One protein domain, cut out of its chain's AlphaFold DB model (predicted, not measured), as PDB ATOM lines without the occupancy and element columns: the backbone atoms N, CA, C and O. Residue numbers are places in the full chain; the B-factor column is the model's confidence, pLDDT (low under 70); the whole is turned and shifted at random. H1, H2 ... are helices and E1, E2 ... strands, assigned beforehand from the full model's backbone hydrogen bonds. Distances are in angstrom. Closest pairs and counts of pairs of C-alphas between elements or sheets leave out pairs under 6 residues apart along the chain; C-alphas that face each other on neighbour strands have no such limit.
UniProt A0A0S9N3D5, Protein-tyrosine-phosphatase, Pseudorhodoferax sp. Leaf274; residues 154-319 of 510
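AT A GLANCE: This is residues 154 to 319 of the 510 residues of the protein "Protein-tyrosine-phosphatase" of Pseudorhodoferax sp. Leaf274 (UniProt A0A0S9N3D5). A strongly twisted sheet of seven strands curls round H1, while H3 packs over the other face; at one end H4 and H5 run side by side as an arm whose tip, residues 289 to 294, sticks out. There are 166 printed residues, with six named helices and seven named strands in the order E1 E2 E3 H1 E4 E5 H2 H3 E6 H4 H5 H6 E7; the class is mixed. The mixed sheet runs E5, E4, E1, E2, E3, E6, E7. The whole is compact, with a radius of gyration of the C-alphas of 17.2 A, and elongated, spanning 57 by 33 by 22 A.

HOW THE PARTS SIT: Start at E1, residues 154 to 162, E2, residues 165 to 178, and E3, residues 181 to 188: a meander, each strand the antiparallel neighbour of the one before. Within hydrogen-bond range are N 158 and O 170, 2.8 A, in the hairpin E1 and E2, and N 173 and O 186, 2.8 A, in the hairpin E2 and E3. E2 bends by 81 degrees at residue 175. E4, residues 209 to 217, is antiparallel to E1, with N 157 and O 213 at 2.9 A, and forms a hairpin with edge strand E5, residues 224 to 230, with N 214 and O 228 at 2.8 A. E6, residues 271 to 273, is antiparallel to E3, with N 185 and O 272 at 3.0 A. Edge strand E7, residues 315 to 317, is parallel to E6, with N 316 and O 271 at 2.9 A. The sheet curls round H1, residues 192 to 205; its closest C-alphas to E2 are Gln 199 and Val 166, 6.0 A. H3, residues 247 to 257, lies over E1 at a height over the sheet of 9.5 A; their closest C-alphas are Phe 247 and Leu 160, 7.0 A. H4, residues 275 to 287, runs across the strands, at 75 degrees to E3 on the local plane; their closest C-alphas are Asp 278 and Phe 183, 5.3 A. These make three layers, helices on both faces: H1 and H4 on one, H3 on the other. H5, residues 294 to 306, is not on the sheet; it is close to but not clearly touching H4, at a shallow tilt of 9 degrees, opposite ways, with the closest C-alphas, Leu 286 and Ala 296, 6.0 A apart. H2, residues 238 to 242, stands at the sheet's level, and H6, residues 308 to 311, only grazes the sheet. E6, H4, H5, H6 and E7 form a strand-helix-strand unit, parallel neighbour strands with helices between. Every O i to N i+4 pair is within hydrogen-bond range in H1 to H5; H6 is too short for one.

IN THESE COORDINATES: Find C-alpha 154 at (111.997, 127.224, 148.743), where E1 begins its 26.0 A; E2 measures 32.1 A, E4 25.4 A and H1 20.0 A. H4 spans 18.3 A and H5 18.1 A. E7 ends at C-alpha 317, (131.682, 127.074, 152.499).

THE WHOLE: The C-alphas farthest apart are those of Gly 258 and Ala 292, 58.4 A. The printed part has no cut, and H3 to E6 is the one long link, 13 residues. Look for pLDDT under 70 at residues 178 to 180 and 289 to 292.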
ATOM      1  N   GLY A 154     111.457 126.209 149.633       94.75
ATOM      2  CA  GLY A 154     111.997 127.224 148.743       94.75
ATOM      3  C   GLY A 154     113.024 126.673 147.751       94.75
ATOM      4  O   GLY A 154     113.949 125.937 148.112       94.75
ATOM      5  N   LEU A 155     112.888 127.098 146.503       95.94
ATOM      6  CA  LEU A 155     113.814 126.852 145.404       95.94
ATOM      7  C   LEU A 155     114.248 128.199 144.818       95.94
ATOM      8  O   LEU A 155     113.509 129.182 144.872       95.94
ATOM      9  N   GLY A 156     115.439 128.253 144.236       96.75
ATOM     10  CA  GLY A 156     115.903 129.412 143.483       96.75
ATOM     11  C   GLY A 156     116.462 128.990 142.135       96.75
ATOM     12  O   GLY A 156     117.386 128.174 142.084       96.75
ATOM     13  N   VAL A 157     115.950 129.581 141.056       97.75
ATOM     14  CA  VAL A 157     116.528 129.437 139.716       97.75
ATOM     15  C   VAL A 157     117.229 130.737 139.355       97.75
ATOM     16  O   VAL A 157     116.612 131.788 139.197       97.75
ATOM     17  N   SER A 158     118.550 130.667 139.290       97.56
ATOM     18  CA  SER A 158     119.432 131.769 138.925       97.56
ATOM     19  C   SER A 158     119.686 131.754 137.428       97.56
ATOM     20  O   SER A 158     119.959 130.690 136.875       97.56
ATOM     21  N   VAL A 159     119.621 132.914 136.782       97.50
ATOM     22  CA  VAL A 159     119.812 133.061 135.340       97.50
ATOM     23  C   VAL A 159     120.674 134.274 134.994       97.50
ATOM     24  O   VAL A 159     120.688 135.280 135.707       97.50
ATOM     25  N   LEU A 160     121.374 134.170 133.866       97.69
ATOM     26  CA  LEU A 160     121.895 135.304 133.108       97.69
ATOM     27  C   LEU A 160     121.113 135.368 131.800       97.69
ATOM     28  O   LEU A 160     121.040 134.370 131.078       97.69
ATOM     29  N   CYS A 161     120.547 136.533 131.500       97.00
ATOM     30  CA  CYS A 161     119.799 136.765 130.272       97.00
ATOM     31  C   CYS A 161     120.513 137.763 129.358       97.00
ATOM     32  O   CYS A 161     121.097 138.742 129.829       97.00
ATOM     33  N   ALA A 162     120.407 137.536 128.050       95.44
ATOM     34  CA  ALA A 162     120.859 138.424 126.988       95.44
ATOM     35  C   ALA A 162     119.694 138.682 126.024       95.44
ATOM     36  O   ALA A 162     119.244 137.762 125.339       95.44
ATOM     37  N   ALA A 163     119.181 139.916 125.991       94.12
ATOM     38  CA  ALA A 163     118.078 140.336 125.120       94.12
ATOM     39  C   ALA A 163     116.858 139.390 125.155       94.12
ATOM     40  O   ALA A 163     116.283 139.046 124.124       94.12
ATOM     41  N   GLY A 164     116.477 138.942 126.353       96.25
ATOM     42  CA  GLY A 164     115.361 138.026 126.593       96.25
ATOM     43  C   GLY A 164     115.675 136.538 126.428       96.25
ATOM     44  O   GLY A 164     114.809 135.707 126.681       96.25
ATOM     45  N   THR A 165     116.907 136.177 126.069       96.81
ATOM     46  CA  THR A 165     117.351 134.778 126.003       96.81
ATOM     47  C   THR A 165     118.103 134.399 127.271       96.81
ATOM     48  O   THR A 165     119.046 135.086 127.655       96.81
ATOM     49  N   VAL A 166     117.729 133.288 127.910       97.19
ATOM     50  CA  VAL A 166     118.490 132.713 129.034       97.19
ATOM     51  C   VAL A 166     119.750 132.044 128.482       97.19
ATOM     52  O   VAL A 166     119.648 131.077 127.733       97.19
ATOM     53  N   VAL A 167     120.926 132.555 128.852       96.38
ATOM     54  CA  VAL A 167     122.237 132.071 128.370       96.38
ATOM     55  C   VAL A 167     123.020 131.281 129.421       96.38
ATOM     56  O   VAL A 167     123.985 130.601 129.093       96.38
ATOM     57  N   LEU A 168     122.611 131.360 130.687       97.31
ATOM     58  CA  LEU A 168     123.147 130.549 131.779       97.31
ATOM     59  C   LEU A 168     122.043 130.339 132.811       97.31
ATOM     60  O   LEU A 168     121.324 131.291 133.119       97.31
ATOM     61  N   ALA A 169     121.917 129.128 133.353       97.12
ATOM     62  CA  ALA A 169     120.910 128.802 134.356       97.12
ATOM     63  C   ALA A 169     121.463 127.870 135.441       97.12
ATOM     64  O   ALA A 169     122.309 127.017 135.187       97.12
ATOM     65  N   PHE A 170     120.964 128.026 136.664       97.81
ATOM     66  CA  PHE A 170     121.330 127.190 137.800       97.81
ATOM     67  C   PHE A 170     120.181 127.086 138.792       97.81
ATOM     68  O   PHE A 170     119.640 128.106 139.218       97.81
ATOM     69  N   GLU A 171     119.852 125.873 139.218       97.94
ATOM     70  CA  GLU A 171     118.796 125.644 140.199       97.94
ATOM     71  C   GLU A 171     119.346 125.125 141.527       97.94
ATOM     72  O   GLU A 171     120.213 124.245 141.585       97.94
ATOM     73  N   HIS A 172     118.815 125.675 142.619       97.38
ATOM     74  CA  HIS A 172     119.124 125.226 143.967       97.38
ATOM     75  C   HIS A 172     117.899 125.146 144.862       97.38
ATOM     76  O   HIS A 172     116.926 125.881 144.723       97.38
ATOM     77  N   GLU A 173     118.028 124.286 145.858       96.19
ATOM     78  CA  GLU A 173     117.116 124.128 146.970       96.19
ATOM     79  C   GLU A 173     117.630 124.846 148.219       96.19
ATOM     80  O   GLU A 173     118.824 124.798 148.540       96.19
ATOM     81  N   ARG A 174     116.714 125.474 148.961       93.62
ATOM     82  CA  ARG A 174     116.952 126.036 150.294       93.62
ATOM     83  C   ARG A 174     116.770 124.936 151.335       93.62
ATOM     84  O   ARG A 174     115.653 124.631 151.736       93.62
ATOM     85  N   VAL A 175     117.873 124.327 151.770       90.62
ATOM     86  CA  VAL A 175     117.835 123.202 152.723       90.62
ATOM     87  C   VAL A 175     117.342 123.677 154.086       90.62
ATOM     88  O   VAL A 175     116.494 123.035 154.700       90.62
ATOM     89  N   HIS A 176     117.860 124.818 154.542       84.19
ATOM     90  CA  HIS A 176     117.329 125.543 155.692       84.19
ATOM     91  C   HIS A 176     116.780 126.890 155.224       84.19
ATOM     92  O   HIS A 176     117.468 127.642 154.526       84.19
ATOM     93  N   GLU A 177     115.547 127.199 155.616       77.06
ATOM     94  CA  GLU A 177     114.846 128.427 155.247       77.06
ATOM     95  C   GLU A 177     114.225 129.074 156.489       77.06
ATOM     96  O   GLU A 177     113.576 128.419 157.301       77.06
ATOM     97  N   GLU A 178     114.456 130.373 156.663       67.69
ATOM     98  CA  GLU A 178     113.819 131.182 157.697       67.69
ATOM     99  C   GLU A 178     113.445 132.528 157.069       67.69
ATOM    100  O   GLU A 178     114.319 133.267 156.616       67.69
ATOM    101  N   PHE A 179     112.142 132.823 157.004       63.03
ATOM    102  CA  PHE A 179     111.592 134.055 156.415       63.03
ATOM    103  C   PHE A 179     112.172 134.399 155.023       63.03
ATOM    104  O   PHE A 179     112.547 135.540 154.766       63.03
ATOM    105  N   GLY A 180     112.293 133.399 154.140       65.75
ATOM    106  CA  GLY A 180     112.783 133.566 152.763       65.75
ATOM    107  C   GLY A 180     114.307 133.650 152.610       65.75
ATOM    108  O   GLY A 180     114.810 133.697 151.495       65.75
ATOM    109  N   SER A 181     115.080 133.637 153.702       73.00
ATOM    110  CA  SER A 181     116.548 133.584 153.633       73.00
ATOM    111  C   SER A 181     117.067 132.163 153.831       73.00
ATOM    112  O   SER A 181     116.574 131.418 154.683       73.00
ATOM    113  N   SER A 182     118.100 131.799 153.067       83.12
ATOM    114  CA  SER A 182     118.769 130.502 153.180       83.12
ATOM    115  C   SER A 182     120.287 130.642 153.185       83.12
ATOM    116  O   SER A 182     120.882 131.192 152.250       83.12
ATOM    117  N   PHE A 183     120.902 130.096 154.234       90.81
ATOM    118  CA  PHE A 183     122.354 130.028 154.428       90.81
ATOM    119  C   PHE A 183     122.911 128.619 154.232       90.81
ATOM    120  O   PHE A 183     124.123 128.429 154.297       90.81
ATOM    121  N   TYR A 184     122.039 127.647 153.951       94.06
ATOM    122  CA  TYR A 184     122.417 126.289 153.601       94.06
ATOM    123  C   TYR A 184     121.591 125.804 152.415       94.06
ATOM    124  O   TYR A 184     120.366 125.686 152.499       94.06
ATOM    125  N   ARG A 185     122.269 125.559 151.293       95.75
ATOM    126  CA  ARG A 185     121.635 125.317 149.993       95.75
ATOM    127  C   ARG A 185     122.180 124.064 149.337       95.75
ATOM    128  O   ARG A 185     123.291 123.632 149.651       95.75
ATOM    129  N   ARG A 186     121.413 123.531 148.389       96.94
ATOM    130  CA  ARG A 186     121.750 122.328 147.632       96.94
ATOM    131  C   ARG A 186     121.477 122.497 146.137       96.94
ATOM    132  O   ARG A 186     120.353 122.746 145.734       96.94
ATOM    133  N   SER A 187     122.508 122.284 145.335       98.00
ATOM    134  CA  SER A 187     122.486 121.452 144.135       98.00
ATOM    135  C   SER A 187     121.225 120.728 143.664       98.00
ATOM    136  O   SER A 187     121.069 119.583 144.093       98.00
ATOM    137  N   VAL A 188     120.399 121.236 142.744       97.06
ATOM    138  CA  VAL A 188     119.350 120.390 142.121       97.06
ATOM    139  C   VAL A 188     119.388 120.446 140.596       97.06
ATOM    140  O   VAL A 188     119.845 121.448 140.056       97.06
ATOM    141  N   PRO A 189     118.962 119.388 139.879       97.00
ATOM    142  CA  PRO A 189     118.821 119.454 138.426       97.00
ATOM    143  C   PRO A 189     117.860 120.577 138.015       97.00
ATOM    144  O   PRO A 189     116.873 120.810 138.710       97.00
ATOM    145  N   LEU A 190     118.129 121.232 136.881       96.00
ATOM    146  CA  LEU A 190     117.207 122.210 136.298       96.00
ATOM    147  C   LEU A 190     115.884 121.531 135.946       96.00
ATOM    148  O   LEU A 190     115.849 120.599 135.139       96.00
ATOM    149  N   HIS A 191     114.789 122.014 136.520       96.56
ATOM    150  CA  HIS A 191     113.465 121.500 136.211       96.56
ATOM    151  C   HIS A 191     112.976 122.068 134.866       96.56
ATOM    152  O   HIS A 191     112.803 123.287 134.755       96.56
ATOM    153  N   PRO A 192     112.650 121.232 133.858       97.00
ATOM    154  CA  PRO A 192     112.322 121.706 132.509       97.00
ATOM    155  C   PRO A 192     111.179 122.728 132.465       97.00
ATOM    156  O   PRO A 192     111.299 123.761 131.815       97.00
ATOM    157  N   ALA A 193     110.095 122.491 133.214       97.06
ATOM    158  CA  ALA A 193     108.959 123.417 133.252       97.06
ATOM    159  C   ALA A 193     109.294 124.775 133.901       97.06
ATOM    160  O   ALA A 193     108.781 125.801 133.460       97.06
ATOM    161  N   ARG A 194     110.179 124.803 134.911       96.88
ATOM    162  CA  ARG A 194     110.623 126.059 135.533       96.88
ATOM    163  C   ARG A 194     111.540 126.822 134.590       96.88
ATOM    164  O   ARG A 194     111.361 128.021 134.414       96.88
ATOM    165  N   LEU A 195     112.466 126.132 133.923       97.38
ATOM    166  CA  LEU A 195     113.321 126.753 132.915       97.38
ATOM    167  C   LEU A 195     112.501 127.347 131.758       97.38
ATOM    168  O   LEU A 195     112.731 128.494 131.388       97.38
ATOM    169  N   ALA A 196     111.503 126.619 131.249       98.19
ATOM    170  CA  ALA A 196     110.611 127.112 130.198       98.19
ATOM    171  C   ALA A 196     109.803 128.347 130.641       98.19
ATOM    172  O   ALA A 196     109.694 129.318 129.893       98.19
ATOM    173  N   ALA A 197     109.288 128.345 131.876       97.25
ATOM    174  CA  ALA A 197     108.609 129.500 132.467       97.25
ATOM    175  C   ALA A 197     109.513 130.747 132.499       97.25
ATOM    176  O   ALA A 197     109.103 131.833 132.093       97.25
ATOM    177  N   LEU A 198     110.768 130.576 132.918       97.25
ATOM    178  CA  LEU A 198     111.765 131.648 132.989       97.25
ATOM    179  C   LEU A 198     112.148 132.179 131.613       97.25
ATOM    180  O   LEU A 198     112.241 133.390 131.429       97.25
ATOM    181  N   GLN A 199     112.345 131.282 130.647       98.31
ATOM    182  CA  GLN A 199     112.618 131.641 129.257       98.31
ATOM    183  C   GLN A 199     111.466 132.459 128.664       98.31
ATOM    184  O   GLN A 199     111.718 133.472 128.019       98.31
ATOM    185  N   SER A 200     110.216 132.074 128.940       98.12
ATOM    186  CA  SER A 200     109.027 132.821 128.513       98.12
ATOM    187  C   SER A 200     108.996 134.231 129.115       98.12
ATOM    188  O   SER A 200     108.919 135.221 128.384       98.12
ATOM    189  N   MET A 201     109.163 134.348 130.440       98.12
ATOM    190  CA  MET A 201     109.190 135.649 131.117       98.12
ATOM    191  C   MET A 201     110.345 136.534 130.635       98.12
ATOM    192  O   MET A 201     110.147 137.730 130.409       98.12
ATOM    193  N   ALA A 202     111.542 135.968 130.449       97.81
ATOM    194  CA  ALA A 202     112.701 136.688 129.925       97.81
ATOM    195  C   ALA A 202     112.448 137.184 128.494       97.81
ATOM    196  O   ALA A 202     112.729 138.346 128.207       97.81
ATOM    197  N   ALA A 203     111.863 136.354 127.627       97.88
ATOM    198  CA  ALA A 203     111.563 136.712 126.245       97.88
ATOM    199  C   ALA A 203     110.525 137.841 126.156       97.88
ATOM    200  O   ALA A 203     110.769 138.840 125.478       97.88
ATOM    201  N   VAL A 204     109.408 137.728 126.886       97.06
ATOM    202  CA  VAL A 204     108.338 138.745 126.899       97.06
ATOM    203  C   VAL A 204     108.843 140.081 127.442       97.06
ATOM    204  O   VAL A 204     108.541 141.131 126.879       97.06
ATOM    205  N   SER A 205     109.652 140.056 128.504       95.88
ATOM    206  CA  SER A 205     110.234 141.271 129.091       95.88
ATOM    207  C   SER A 205     111.478 141.785 128.358       95.88
ATOM    208  O   SER A 205     111.959 142.865 128.688       95.88
ATOM    209  N   ARG A 206     112.011 141.023 127.389       96.25
ATOM    210  CA  ARG A 206     113.308 141.259 126.725       96.25
ATOM    211  C   ARG A 206     114.470 141.456 127.711       96.25
ATOM    212  O   ARG A 206     115.423 142.180 127.426       96.25
ATOM    213  N   TYR A 207     114.400 140.789 128.862       97.06
ATOM    214  CA  TYR A 207     115.301 141.019 129.989       97.06
ATOM    215  C   TYR A 207     116.776 140.762 129.652       97.06
ATOM    216  O   TYR A 207     117.122 139.767 129.010       97.06
ATOM    217  N   THR A 208     117.656 141.635 130.147       95.12
ATOM    218  CA  THR A 208     119.114 141.481 130.077       95.12
ATOM    219  C   THR A 208     119.716 141.695 131.461       95.12
ATOM    220  O   THR A 208     119.412 142.685 132.122       95.12
ATOM    221  N   GLY A 209     120.591 140.785 131.887       95.62
ATOM    222  CA  GLY A 209     121.266 140.849 133.184       95.62
ATOM    223  C   GLY A 209     121.052 139.610 134.049       95.62
ATOM    224  O   GLY A 209     120.550 138.579 133.598       95.62
ATOM    225  N   LEU A 210     121.485 139.714 135.304       97.12
ATOM    226  CA  LEU A 210     121.375 138.654 136.303       97.12
ATOM    227  C   LEU A 210     120.007 138.675 136.975       97.12
ATOM    228  O   LEU A 210     119.522 139.740 137.347       97.12
ATOM    229  N   ALA A 211     119.409 137.512 137.202       97.06
ATOM    230  CA  ALA A 211     118.227 137.404 138.048       97.06
ATOM    231  C   ALA A 211     118.192 136.071 138.792       97.06
ATOM    232  O   ALA A 211     118.594 135.040 138.261       97.06
ATOM    233  N   MET A 212     117.662 136.080 140.011       97.38
ATOM    234  CA  MET A 212     117.265 134.870 140.720       97.38
ATOM    235  C   MET A 212     115.754 134.882 140.912       97.38
ATOM    236  O   MET A 212     115.213 135.749 141.592       97.38
ATOM    237  N   PHE A 213     115.087 133.892 140.340       97.62
ATOM    238  CA  PHE A 213     113.661 133.671 140.504       97.62
ATOM    239  C   PHE A 213     113.448 132.714 141.669       97.62
ATOM    240  O   PHE A 213     114.023 131.622 141.708       97.62
ATOM    241  N   GLU A 214     112.651 133.145 142.636       96.38
ATOM    242  CA  GLU A 214     112.343 132.377 143.832       96.38
ATOM    243  C   GLU A 214     111.042 131.617 143.642       96.38
ATOM    244  O   GLU A 214     110.011 132.203 143.311       96.38
ATOM    245  N   PHE A 215     111.079 130.318 143.899       96.62
ATOM    246  CA  PHE A 215     109.926 129.440 143.785       96.62
ATOM    247  C   PHE A 215     109.637 128.754 145.110       96.62
ATOM    248  O   PHE A 215     110.505 128.621 145.978       96.62
ATOM    249  N   LYS A 216     108.414 128.249 145.230       95.56
ATOM    250  CA  LYS A 216     108.038 127.294 146.266       95.56
ATOM    251  C   LYS A 216     107.456 126.057 145.622       95.56
ATOM    252  O   LYS A 216     106.615 126.190 144.744       95.56
ATOM    253  N   GLU A 217     107.888 124.884 146.068       96.00
ATOM    254  CA  GLU A 217     107.397 123.597 145.570       96.00
ATOM    255  C   GLU A 217     106.834 122.754 146.717       96.00
ATOM    256  O   GLU A 217     107.486 122.534 147.752       96.00
ATOM    257  N   ASN A 218     105.610 122.270 146.530       95.00
ATOM    258  CA  ASN A 218     104.980 121.304 147.407       95.00
ATOM    259  C   ASN A 218     105.520 119.904 147.080       95.00
ATOM    260  O   ASN A 218     105.411 119.410 145.963       95.00
ATOM    261  N   ARG A 219     106.116 119.248 148.080       89.50
ATOM    262  CA  ARG A 219     106.755 117.934 147.901       89.50
ATOM    263  C   ARG A 219     105.766 116.800 147.654       89.50
ATOM    264  O   ARG A 219     106.184 115.750 147.180       89.50
ATOM    265  N   THR A 220     104.508 116.970 148.050       91.12
ATOM    266  CA  THR A 220     103.512 115.898 147.995       91.12
ATOM    267  C   THR A 220     102.953 115.722 146.591       91.12
ATOM    268  O   THR A 220     102.794 114.593 146.143       91.12
ATOM    269  N   ASP A 221     102.660 116.824 145.905       93.62
ATOM    270  CA  ASP A 221     102.030 116.827 144.581       93.62
ATOM    271  C   ASP A 221     102.954 117.359 143.468       93.62
ATOM    272  O   ASP A 221     102.631 117.211 142.293       93.62
ATOM    273  N   GLY A 222     104.106 117.947 143.814       93.19
ATOM    274  CA  GLY A 222     105.048 118.538 142.860       93.19
ATOM    275  C   GLY A 222     104.609 119.897 142.311       93.19
ATOM    276  O   GLY A 222     105.289 120.454 141.447       93.19
ATOM    277  N   ASN A 223     103.497 120.455 142.799       96.12
ATOM    278  CA  ASN A 223     103.028 121.767 142.371       96.12
ATOM    279  C   ASN A 223     103.985 122.851 142.863       96.12
ATOM    280  O   ASN A 223     104.441 122.834 144.010       96.12
ATOM    281  N   TRP A 224     104.257 123.834 142.010       97.31
ATOM    282  CA  TRP A 224     105.145 124.941 142.330       97.31
ATOM    283  C   TRP A 224     104.571 126.279 141.887       97.31
ATOM    284  O   TRP A 224     103.772 126.344 140.956       97.31
ATOM    285  N   ILE A 225     105.004 127.344 142.557       97.50
ATOM    286  CA  ILE A 225     104.663 128.731 142.229       97.50
ATOM    287  C   ILE A 225     105.905 129.619 142.250       97.50
ATOM    288  O   ILE A 225     106.854 129.345 142.987       97.50
ATOM    289  N   LEU A 226     105.880 130.702 141.475       97.88
ATOM    290  CA  LEU A 226     106.814 131.819 141.582       97.88
ATOM    291  C   LEU A 226     106.414 132.720 142.766       97.88
ATOM    292  O   LEU A 226     105.243 133.077 142.912       97.88
ATOM    293  N   LEU A 227     107.387 133.092 143.600       93.88
ATOM    294  CA  LEU A 227     107.212 133.959 144.772       93.88
ATOM    295  C   LEU A 227     107.670 135.398 144.516       93.88
ATOM    296  O   LEU A 227     106.952 136.351 144.833       93.88
ATOM    297  N   GLU A 228     108.889 135.545 143.997       93.00
ATOM    298  CA  GLU A 228     109.531 136.828 143.717       93.00
ATOM    299  C   GLU A 228     110.691 136.666 142.727       93.00
ATOM    300  O   GLU A 228     111.165 135.557 142.467       93.00
ATOM    301  N   VAL A 229     111.159 137.788 142.178       95.75
ATOM    302  CA  VAL A 229     112.326 137.845 141.297       95.75
ATOM    303  C   VAL A 229     113.315 138.854 141.859       95.75
ATOM    304  O   VAL A 229     112.985 140.010 142.084       95.75
ATOM    305  N   ASN A 230     114.549 138.414 142.069       95.06
ATOM    306  CA  ASN A 230     115.669 139.246 142.480       95.06
ATOM    307  C   ASN A 230     116.536 139.544 141.248       95.06
ATOM    308  O   ASN A 230     117.475 138.803 140.956       95.06
ATOM    309  N   ALA A 231     116.216 140.611 140.511       96.12
ATOM    310  CA  ALA A 231     116.895 141.037 139.277       96.12
ATOM    311  C   ALA A 231     118.229 141.779 139.542       96.12
ATOM    312  O   ALA A 231     118.414 142.940 139.180       96.12
ATOM    313  N   ARG A 232     119.133 141.113 140.271       94.69
ATOM    314  CA  ARG A 232     120.454 141.597 140.715       94.69
ATOM    315  C   ARG A 232     121.304 140.427 141.238       94.69
ATOM    316  O   ARG A 232     120.753 139.344 141.438       94.69
ATOM    317  N   PRO A 233     122.598 140.618 141.558       95.12
ATOM    318  CA  PRO A 233     123.349 139.655 142.361       95.12
ATOM    319  C   PRO A 233     122.634 139.273 143.673       95.12
ATOM    320  O   PRO A 233     121.998 140.100 144.339       95.12
ATOM    321  N   TRP A 234     122.736 137.995 144.047       93.12
ATOM    322  CA  TRP A 234     122.013 137.385 145.168       93.12
ATOM    323  C   TRP A 234     122.963 136.673 146.142       93.12
ATOM    324  O   TRP A 234     124.069 136.267 145.795       93.12
ATOM    325  N   GLY A 235     122.516 136.482 147.386       90.12
ATOM    326  CA  GLY A 235     123.371 135.965 148.462       90.12
ATOM    327  C   GLY A 235     123.747 134.481 148.356       90.12
ATOM    328  O   GLY A 235     124.699 134.055 149.003       90.12
ATOM    329  N   SER A 236     123.018 133.676 147.572       91.44
ATOM    330  CA  SER A 236     123.329 132.251 147.339       91.44
ATOM    331  C   SER A 236     124.228 131.976 146.135       91.44
ATOM    332  O   SER A 236     124.472 130.815 145.817       91.44
ATOM    333  N   MET A 237     124.787 133.021 145.521       93.50
ATOM    334  CA  MET A 237     125.734 132.933 144.406       93.50
ATOM    335  C   MET A 237     127.019 132.117 144.679       93.50
ATOM    336  O   MET A 237     127.510 131.505 143.730       93.50
ATOM    337  N   PRO A 238     127.551 131.998 145.916       94.62
ATOM    338  CA  PRO A 238     128.716 131.141 146.160       94.62
ATOM    339  C   PRO A 238     128.517 129.676 145.743       94.62
ATOM    340  O   PRO A 238     129.456 129.042 145.263       94.62
ATOM    341  N   LEU A 239     127.296 129.133 145.859       95.62
ATOM    342  CA  LEU A 239     126.998 127.755 145.457       95.62
ATOM    343  C   LEU A 239     127.259 127.515 143.952       95.62
ATOM    344  O   LEU A 239     128.110 126.671 143.659       95.62
ATOM    345  N   PRO A 240     126.592 128.211 143.005       95.88
ATOM    346  CA  PRO A 240     126.836 128.012 141.577       95.88
ATOM    347  C   PRO A 240     128.287 128.283 141.176       95.88
ATOM    348  O   PRO A 240     128.870 127.459 140.470       95.88
ATOM    349  N   VAL A 241     128.907 129.353 141.693       94.25
ATOM    350  CA  VAL A 241     130.315 129.692 141.397       94.25
ATOM    351  C   VAL A 241     131.234 128.537 141.783       94.25
ATOM    352  O   VAL A 241     132.079 128.104 141.000       94.25
ATOM    353  N   SER A 242     131.011 127.946 142.957       93.25
ATOM    354  CA  SER A 242     131.796 126.803 143.408       93.25
ATOM    355  C   SER A 242     131.654 125.578 142.483       93.25
ATOM    356  O   SER A 242     132.577 124.773 142.348       93.25
ATOM    357  N   LEU A 243     130.534 125.442 141.780       94.62
ATOM    358  CA  LEU A 243     130.285 124.349 140.843       94.62
ATOM    359  C   LEU A 243     130.724 124.662 139.408       94.62
ATOM    360  O   LEU A 243     130.509 123.833 138.529       94.62
ATOM    361  N   GLY A 244     131.369 125.809 139.183       92.69
ATOM    362  CA  GLY A 244     131.840 126.245 137.868       92.69
ATOM    363  C   GLY A 244     130.815 127.052 137.069       92.69
ATOM    364  O   GLY A 244     131.102 127.420 135.933       92.69
ATOM    365  N   VAL A 245     129.652 127.362 137.652       95.69
ATOM    366  CA  VAL A 245     128.648 128.262 137.071       95.69
ATOM    367  C   VAL A 245     128.913 129.680 137.586       95.69
ATOM    368  O   VAL A 245     128.303 130.154 138.544       95.69
ATOM    369  N   ASP A 246     129.902 130.335 136.983       94.81
ATOM    370  CA  ASP A 246     130.413 131.637 137.416       94.81
ATOM    371  C   ASP A 246     129.606 132.795 136.805       94.81
ATOM    372  O   ASP A 246     129.943 133.327 135.745       94.81
ATOM    373  N   PHE A 247     128.505 133.165 137.466       96.25
ATOM    374  CA  PHE A 247     127.629 134.260 137.033       96.25
ATOM    375  C   PHE A 247     128.331 135.626 136.925       96.25
ATOM    376  O   PHE A 247     128.107 136.292 135.912       96.25
ATOM    377  N   PRO A 248     129.160 136.075 137.892       94.81
ATOM    378  CA  PRO A 248     129.910 137.327 137.761       94.81
ATOM    379  C   PRO A 248     130.815 137.358 136.528       94.81
ATOM    380  O   PRO A 248     130.766 138.312 135.751       94.81
ATOM    381  N   MET A 249     131.595 136.297 136.302       94.50
ATOM    382  CA  MET A 249     132.478 136.225 135.140       94.50
ATOM    383  C   MET A 249     131.686 136.105 133.832       94.50
ATOM    384  O   MET A 249     132.043 136.728 132.836       94.50
ATOM    385  N   ALA A 250     130.594 135.337 133.821       96.25
ATOM    386  CA  ALA A 250     129.695 135.226 132.674       96.25
ATOM    387  C   ALA A 250     129.063 136.578 132.306       96.25
ATOM    388  O   ALA A 250     129.006 136.929 131.129       96.25
ATOM    389  N   LEU A 251     128.635 137.353 133.306       96.50
ATOM    390  CA  LEU A 251     128.107 138.702 133.124       96.50
ATOM    391  C   LEU A 251     129.171 139.639 132.545       96.50
ATOM    392  O   LEU A 251     128.880 140.349 131.586       96.50
ATOM    393  N   TYR A 252     130.390 139.618 133.092       96.19
ATOM    394  CA  TYR A 252     131.504 140.422 132.591       96.19
ATOM    395  C   TYR A 252     131.843 140.076 131.138       96.19
ATOM    396  O   TYR A 252     131.892 140.964 130.294       96.19
ATOM    397  N   ARG A 253     132.001 138.790 130.812       95.38
ATOM    398  CA  ARG A 253     132.255 138.331 129.438       95.38
ATOM    399  C   ARG A 253     131.177 138.791 128.464       95.38
ATOM    400  O   ARG A 253     131.498 139.356 127.423       95.38
ATOM    401  N   LEU A 254     129.913 138.611 128.837       95.00
ATOM    402  CA  LEU A 254     128.784 138.997 128.002       95.00
ATOM    403  C   LEU A 254     128.732 140.510 127.790       95.00
ATOM    404  O   LEU A 254     128.612 140.972 126.660       95.00
ATOM    405  N   GLN A 255     128.797 141.281 128.876       94.38
ATOM    406  CA  GLN A 255     128.582 142.719 128.808       94.38
ATOM    407  C   GLN A 255     129.811 143.480 128.345       94.38
ATOM    408  O   GLN A 255     129.628 144.477 127.667       94.38
ATOM    409  N   VAL A 256     131.025 143.059 128.703       95.44
ATOM    410  CA  VAL A 256     132.282 143.771 128.412       95.44
ATOM    411  C   VAL A 256     132.962 143.233 127.164       95.44
ATOM    412  O   VAL A 256     133.293 144.019 126.280       95.44
ATOM    413  N   LEU A 257     133.126 141.913 127.064       95.62
ATOM    414  CA  LEU A 257     133.866 141.279 125.966       95.62
ATOM    415  C   LEU A 257     132.978 140.911 124.766       95.62
ATOM    416  O   LEU A 257     133.495 140.588 123.701       95.62
ATOM    417  N   GLY A 258     131.649 140.951 124.920       94.44
ATOM    418  CA  GLY A 258     130.709 140.501 123.888       94.44
ATOM    419  C   GLY A 258     130.721 138.982 123.680       94.44
ATOM    420  O   GLY A 258     130.283 138.490 122.642       94.44
ATOM    421  N   GLU A 259     131.232 138.231 124.655       94.38
ATOM    422  CA  GLU A 259     131.370 136.780 124.589       94.38
ATOM    423  C   GLU A 259     130.155 136.094 125.215       94.38
ATOM    424  O   GLU A 259     129.785 136.363 126.361       94.38
ATOM    425  N   ALA A 260     129.552 135.152 124.488       86.94
ATOM    426  CA  ALA A 260     128.508 134.314 125.058       86.94
ATOM    427  C   ALA A 260     129.083 133.452 126.201       86.94
ATOM    428  O   ALA A 260     130.163 132.868 126.052       86.94
ATOM    429  N   PRO A 261     128.384 133.338 127.342       86.75
ATOM    430  CA  PRO A 261     128.834 132.478 128.422       86.75
ATOM    431  C   PRO A 261     128.802 131.010 127.992       86.75
ATOM    432  O   PRO A 261     127.925 130.570 127.251       86.75
ATOM    433  N   VAL A 262     129.772 130.240 128.482       82.62
ATOM    434  CA  VAL A 262     129.860 128.802 128.219       82.62
ATOM    435  C   VAL A 262     129.140 128.058 129.335       82.62
ATOM    436  O   VAL A 262     129.650 127.991 130.455       82.62
ATOM    437  N   ASP A 263     127.986 127.472 129.025       83.12
ATOM    438  CA  ASP A 263     127.319 126.542 129.933       83.12
ATOM    439  C   ASP A 263     128.050 125.192 129.919       83.12
ATOM    440  O   ASP A 263     128.047 124.458 128.930       83.12
ATOM    441  N   ARG A 264     128.733 124.882 131.025       86.00
ATOM    442  CA  ARG A 264     129.449 123.611 131.222       86.00
ATOM    443  C   ARG A 264     128.606 122.572 131.963       86.00
ATOM    444  O   ARG A 264     129.107 121.487 132.263       86.00
ATOM    445  N   GLY A 265     127.356 122.903 132.281       89.25
ATOM    446  CA  GLY A 265     126.547 122.170 133.238       89.25
ATOM    447  C   GLY A 265     127.124 122.233 134.654       89.25
ATOM    448  O   GLY A 265     128.156 122.849 134.929       89.25
ATOM    449  N   TYR A 266     126.440 121.573 135.582       95.50
ATOM    450  CA  TYR A 266     126.878 121.460 136.967       95.50
ATOM    451  C   TYR A 266     126.447 120.125 137.560       95.50
ATOM    452  O   TYR A 266     125.519 119.474 137.083       95.50
ATOM    453  N   VAL A 267     127.123 119.718 138.631       94.81
ATOM    454  CA  VAL A 267     126.816 118.475 139.344       94.81
ATOM    455  C   VAL A 267     125.720 118.750 140.382       94.81
ATOM    456  O   VAL A 267     125.936 119.610 141.243       94.81
ATOM    457  N   PRO A 268     124.563 118.062 140.334       96.31
ATOM    458  CA  PRO A 268     123.542 118.135 141.380       96.31
ATOM    459  C   PRO A 268     123.999 117.505 142.705       96.31
ATOM    460  O   PRO A 268     125.030 116.842 142.778       96.31
ATOM    461  N   ASP A 269     123.209 117.691 143.764       96.12
ATOM    462  CA  ASP A 269     123.481 117.176 145.116       96.12
ATOM    463  C   ASP A 269     124.839 117.622 145.696       96.12
ATOM    464  O   ASP A 269     125.564 116.886 146.376       96.12
ATOM    465  N   ARG A 270     125.188 118.881 145.420       97.00
ATOM    466  CA  ARG A 270     126.291 119.598 146.060       97.00
ATOM    467  C   ARG A 270     125.745 120.695 146.957       97.00
ATOM    468  O   ARG A 270     124.759 121.346 146.630       97.00
ATOM    469  N   TYR A 271     126.387 120.892 148.097       96.94
ATOM    470  CA  TYR A 271     125.909 121.763 149.160       96.94
ATOM    471  C   TYR A 271     126.847 122.949 149.345       96.94
ATOM    472  O   TYR A 271     128.059 122.838 149.152       96.94
ATOM    473  N   CYS A 272     126.290 124.081 149.758       95.75
ATOM    474  CA  CYS A 272     127.073 125.245 150.154       95.75
ATOM    475  C   CYS A 272     126.468 125.897 151.397       95.75
ATOM    476  O   CYS A 272     125.237 125.958 151.527       95.75
ATOM    477  N   ARG A 273     127.334 126.337 152.315       94.12
ATOM    478  CA  ARG A 273     126.957 126.850 153.633       94.12
ATOM    479  C   ARG A 273     127.707 128.125 154.012       94.12
ATOM    480  O   ARG A 273     128.939 128.128 154.044       94.12
ATOM    481  N   ASN A 274     126.982 129.123 154.518       93.62
ATOM    482  CA  ASN A 274     127.548 130.102 155.447       93.62
ATOM    483  C   ASN A 274     127.401 129.573 156.885       93.62
ATOM    484  O   ASN A 274     126.299 129.511 157.427       93.62
ATOM    485  N   LEU A 275     128.517 129.144 157.485       90.75
ATOM    486  CA  LEU A 275     128.519 128.388 158.741       90.75
ATOM    487  C   LEU A 275     127.932 129.175 159.918       90.75
ATOM    488  O   LEU A 275     127.128 128.633 160.676       90.75
ATOM    489  N   LEU A 276     128.341 130.434 160.085       89.69
ATOM    490  CA  LEU A 276     127.902 131.242 161.219       89.69
ATOM    491  C   LEU A 276     126.416 131.581 161.096       89.69
ATOM    492  O   LEU A 276     125.672 131.405 162.062       89.69
ATOM    493  N   ASN A 277     125.959 131.995 159.914       89.00
ATOM    494  CA  ASN A 277     124.551 132.326 159.701       89.00
ATOM    495  C   ASN A 277     123.635 131.098 159.809       89.00
ATOM    496  O   ASN A 277     122.578 131.186 160.435       89.00
ATOM    497  N   ASP A 278     124.063 129.940 159.300       90.31
ATOM    498  CA  ASP A 278     123.334 128.675 159.448       90.31
ATOM    499  C   ASP A 278     123.223 128.244 160.926       90.31
ATOM    500  O   ASP A 278     122.149 127.866 161.399       90.31
ATOM    501  N   PHE A 279     124.296 128.402 161.710       89.62
ATOM    502  CA  PHE A 279     124.260 128.163 163.156       89.62
ATOM    503  C   PHE A 279     123.278 129.100 163.879       89.62
ATOM    504  O   PHE A 279     122.519 128.672 164.756       89.62
ATOM    505  N   TRP A 280     123.256 130.385 163.521       86.12
ATOM    506  CA  TRP A 280     122.317 131.344 164.108       86.12
ATOM    507  C   TRP A 280     120.862 131.029 163.764       86.12
ATOM    508  O   TRP A 280     119.996 131.164 164.633       86.12
ATOM    509  N   GLN A 281     120.601 130.589 162.534       86.19
ATOM    510  CA  GLN A 281     119.289 130.139 162.080       86.19
ATOM    511  C   GLN A 281     118.823 128.912 162.875       86.19
ATOM    512  O   GLN A 281     117.712 128.907 163.413       86.19
ATOM    513  N   LEU A 282     119.704 127.922 163.073       86.94
ATOM    514  CA  LEU A 282     119.434 126.780 163.949       86.94
ATOM    515  C   LEU A 282     119.098 127.242 165.372       86.94
ATOM    516  O   LEU A 282     118.078 126.840 165.929       86.94
ATOM    517  N   ARG A 283     119.911 128.128 165.961       86.69
ATOM    518  CA  ARG A 283     119.684 128.632 167.325       86.69
ATOM    519  C   ARG A 283     118.331 129.332 167.465       86.69
ATOM    520  O   ARG A 283     117.649 129.126 168.466       86.69
ATOM    521  N   LYS A 284     117.939 130.157 166.490       83.12
ATOM    522  CA  LYS A 284     116.626 130.827 166.468       83.12
ATOM    523  C   LYS A 284     115.486 129.821 166.377       83.12
ATOM    524  O   LYS A 284     114.522 129.940 167.128       83.12
ATOM    525  N   SER A 285     115.619 128.818 165.511       80.44
ATOM    526  CA  SER A 285     114.642 127.733 165.390       80.44
ATOM    527  C   SER A 285     114.480 126.969 166.707       80.44
ATOM    528  O   SER A 285     113.357 126.712 167.138       80.44
ATOM    529  N   LEU A 286     115.588 126.658 167.387       83.06
ATOM    530  CA  LEU A 286     115.579 125.970 168.680       83.06
ATOM    531  C   LEU A 286     115.017 126.836 169.810       83.06
ATOM    532  O   LEU A 286     114.336 126.311 170.679       83.06
ATOM    533  N   ALA A 287     115.247 128.152 169.795       80.81
ATOM    534  CA  ALA A 287     114.718 129.067 170.810       80.81
ATOM    535  C   ALA A 287     113.180 129.161 170.807       80.81
ATOM    536  O   ALA A 287     112.593 129.561 171.807       80.81
ATOM    537  N   ARG A 288     112.525 128.793 169.697       72.25
ATOM    538  CA  ARG A 288     111.058 128.691 169.601       72.25
ATOM    539  C   ARG A 288     110.511 127.368 170.145       72.25
ATOM    540  O   ARG A 288     109.300 127.190 170.196       72.25
ATOM    541  N   GLN A 289     111.383 126.431 170.508       69.12
ATOM    542  CA  GLN A 289     111.031 125.096 170.980       69.12
ATOM    543  C   GLN A 289     111.546 124.896 172.409       69.12
ATOM    544  O   GLN A 289     112.511 125.525 172.840       69.12
ATOM    545  N   SER A 290     110.946 123.965 173.152       65.81
ATOM    546  CA  SER A 290     111.605 123.455 174.357       65.81
ATOM    547  C   SER A 290     112.869 122.697 173.939       65.81
ATOM    548  O   SER A 290     112.796 121.781 173.112       65.81
ATOM    549  N   LEU A 291     114.022 123.058 174.513       64.44
ATOM    550  CA  LEU A 291     115.321 122.436 174.214       64.44
ATOM    551  C   LEU A 291     115.343 120.925 174.505       64.44
ATOM    552  O   LEU A 291     116.125 120.201 173.900       64.44
ATOM    553  N   ALA A 292     114.459 120.439 175.383       69.31
ATOM    554  CA  ALA A 292     114.306 119.019 175.702       69.31
ATOM    555  C   ALA A 292     113.336 118.270 174.763       69.31
ATOM    556  O   ALA A 292     113.064 117.088 174.965       69.31
ATOM    557  N   SER A 293     112.775 118.932 173.745       81.44
ATOM    558  CA  SER A 293     111.841 118.286 172.820       81.44
ATOM    559  C   SER A 293     112.555 117.337 171.850       81.44
ATOM    560  O   SER A 293     113.661 117.599 171.374       81.44
ATOM    561  N   ALA A 294     111.883 116.243 171.477       83.12
ATOM    562  CA  ALA A 294     112.389 115.316 170.461       83.12
ATOM    563  C   ALA A 294     112.636 116.007 169.104       83.12
ATOM    564  O   ALA A 294     113.523 115.603 168.355       83.12
ATOM    565  N   ALA A 295     111.873 117.060 168.792       81.00
ATOM    566  CA  ALA A 295     112.061 117.871 167.592       81.00
ATOM    567  C   ALA A 295     113.390 118.645 167.625       81.00
ATOM    568  O   ALA A 295     114.152 118.574 166.660       81.00
ATOM    569  N   ALA A 296     113.709 119.294 168.751       83.19
ATOM    570  CA  ALA A 296     114.971 120.003 168.946       83.19
ATOM    571  C   ALA A 296     116.182 119.061 168.827       83.19
ATOM    572  O   ALA A 296     117.117 119.346 168.075       83.19
ATOM    573  N   LEU A 297     116.133 117.897 169.488       85.56
ATOM    574  CA  LEU A 297     117.195 116.887 169.413       85.56
ATOM    575  C   LEU A 297     117.401 116.367 167.985       85.56
ATOM    576  O   LEU A 297     118.539 116.271 167.525       85.56
ATOM    577  N   ARG A 298     116.317 116.077 167.253       87.00
ATOM    578  CA  ARG A 298     116.399 115.656 165.845       87.00
ATOM    579  C   ARG A 298     116.987 116.745 164.955       87.00
ATOM    580  O   ARG A 298     117.814 116.424 164.109       87.00
ATOM    581  N   ALA A 299     116.599 118.006 165.147       85.69
ATOM    582  CA  ALA A 299     117.135 119.126 164.377       85.69
ATOM    583  C   ALA A 299     118.645 119.298 164.608       85.69
ATOM    584  O   ALA A 299     119.407 119.403 163.649       85.69
ATOM    585  N   MET A 300     119.096 119.237 165.866       88.94
ATOM    586  CA  MET A 300     120.520 119.284 166.210       88.94
ATOM    587  C   MET A 300     121.293 118.091 165.640       88.94
ATOM    588  O   MET A 300     122.363 118.277 165.064       88.94
ATOM    589  N   ALA A 301     120.752 116.876 165.761       90.94
ATOM    590  CA  ALA A 301     121.375 115.671 165.224       90.94
ATOM    591  C   ALA A 301     121.474 115.720 163.693       90.94
ATOM    592  O   ALA A 301     122.529 115.425 163.141       90.94
ATOM    593  N   ALA A 302     120.414 116.148 162.999       89.06
ATOM    594  CA  ALA A 302     120.415 116.324 161.550       89.06
ATOM    595  C   ALA A 302     121.436 117.385 161.108       89.06
ATOM    596  O   ALA A 302     122.179 117.167 160.145       89.06
ATOM    597  N   TRP A 303     121.518 118.498 161.844       92.25
ATOM    598  CA  TRP A 303     122.506 119.542 161.600       92.25
ATOM    599  C   TRP A 303     123.936 119.030 161.800       92.25
ATOM    600  O   TRP A 303     124.760 119.177 160.904       92.25
ATOM    601  N   ALA A 304     124.237 118.339 162.901       92.69
ATOM    602  CA  ALA A 304     125.558 117.746 163.131       92.69
ATOM    603  C   ALA A 304     125.903 116.692 162.064       92.69
ATOM    604  O   ALA A 304     126.988 116.706 161.483       92.69
ATOM    605  N   TRP A 305     124.947 115.820 161.734       92.38
ATOM    606  CA  TRP A 305     125.107 114.776 160.722       92.38
ATOM    607  C   TRP A 305     125.413 115.354 159.339       92.38
ATOM    608  O   TRP A 305     126.124 114.724 158.555       92.38
ATOM    609  N   SER A 306     124.915 116.550 159.014       92.50
ATOM    610  CA  SER A 306     125.170 117.200 157.722       92.50
ATOM    611  C   SER A 306     126.660 117.466 157.452       92.50
ATOM    612  O   SER A 306     127.072 117.361 156.299       92.50
ATOM    613  N   PHE A 307     127.495 117.670 158.482       93.88
ATOM    614  CA  PHE A 307     128.936 117.928 158.323       93.88
ATOM    615  C   PHE A 307     129.711 116.754 157.722       93.88
ATOM    616  O   PHE A 307     130.779 116.962 157.144       93.88
ATOM    617  N   ARG A 308     129.160 115.531 157.749       94.88
ATOM    618  CA  ARG A 308     129.742 114.392 157.017       94.88
ATOM    619  C   ARG A 308     129.920 114.692 155.523       94.88
ATOM    620  O   ARG A 308     130.799 114.123 154.890       94.88
ATOM    621  N   ARG A 309     129.106 115.602 154.965       94.25
ATOM    622  CA  ARG A 309     129.168 116.043 153.563       94.25
ATOM    623  C   ARG A 309     130.471 116.773 153.239       94.25
ATOM    624  O   ARG A 309     130.931 116.683 152.106       94.25
ATOM    625  N   ILE A 310     131.091 117.430 154.221       91.81
ATOM    626  CA  ILE A 310     132.407 118.061 154.062       91.81
ATOM    627  C   ILE A 310     133.478 116.986 153.855       91.81
ATOM    628  O   ILE A 310     134.294 117.102 152.946       91.81
ATOM    629  N   LEU A 311     133.429 115.903 154.641       91.06
ATOM    630  CA  LEU A 311     134.410 114.811 154.582       91.06
ATOM    631  C   LEU A 311     134.420 114.093 153.227       91.06
ATOM    632  O   LEU A 311     135.469 113.648 152.775       91.06
ATOM    633  N   ILE A 312     133.262 114.010 152.567       92.88
ATOM    634  CA  ILE A 312     133.118 113.415 151.228       92.88
ATOM    635  C   ILE A 312     133.234 114.446 150.091       92.88
ATOM    636  O   ILE A 312     132.987 114.112 148.937       92.88
ATOM    637  N   GLY A 313     133.564 115.709 150.387       90.50
ATOM    638  CA  GLY A 313     133.710 116.769 149.380       90.50
ATOM    639  C   GLY A 313     132.402 117.205 148.703       90.50
ATOM    640  O   GLY A 313     132.432 117.832 147.645       90.50
ATOM    641  N   HIS A 314     131.247 116.877 149.288       94.19
ATOM    642  CA  HIS A 314     129.924 117.253 148.776       94.19
ATOM    643  C   HIS A 314     129.455 118.622 149.284       94.19
ATOM    644  O   HIS A 314     128.435 119.116 148.811       94.19
ATOM    645  N   GLU A 315     130.162 119.235 150.234       95.19
ATOM    646  CA  GLU A 315     129.812 120.532 150.811       95.19
ATOM    647  C   GLU A 315     130.982 121.514 150.743       95.19
ATOM    648  O   GLU A 315     132.130 121.153 151.001       95.19
ATOM    649  N   ARG A 316     130.669 122.766 150.406       94.19
ATOM    650  CA  ARG A 316     131.599 123.899 150.410       94.19
ATOM    651  C   ARG A 316     131.111 125.004 151.337       94.19
ATOM    652  O   ARG A 316     129.944 125.043 151.718       94.19
ATOM    653  N   ASN A 317     132.009 125.912 151.689       93.31
ATOM    654  CA  ASN A 317     131.682 127.074 152.499       93.31
ATOM    655  C   ASN A 317     131.570 128.328 151.622       93.31
ATOM    656  O   ASN A 317     132.332 128.467 150.670       93.31
ATOM    657  N   ASP A 318     130.653 129.228 151.973       92.44
ATOM    658  CA  ASP A 318     130.428 130.491 151.261       92.44
ATOM    659  C   ASP A 318     131.661 131.413 151.262       92.44
ATOM    660  O   ASP A 318     131.858 132.156 150.307       92.44
ATOM    661  N   LEU A 319     132.462 131.396 152.336       92.12
ATOM    662  CA  LEU A 319     133.553 132.349 152.571       92.12
ATOM    663  C   LEU A 319     134.939 131.701 152.597       92.12
ATOM    664  O   LEU A 319     135.920 132.344 152.241       92.12
TER     665      LEU A 319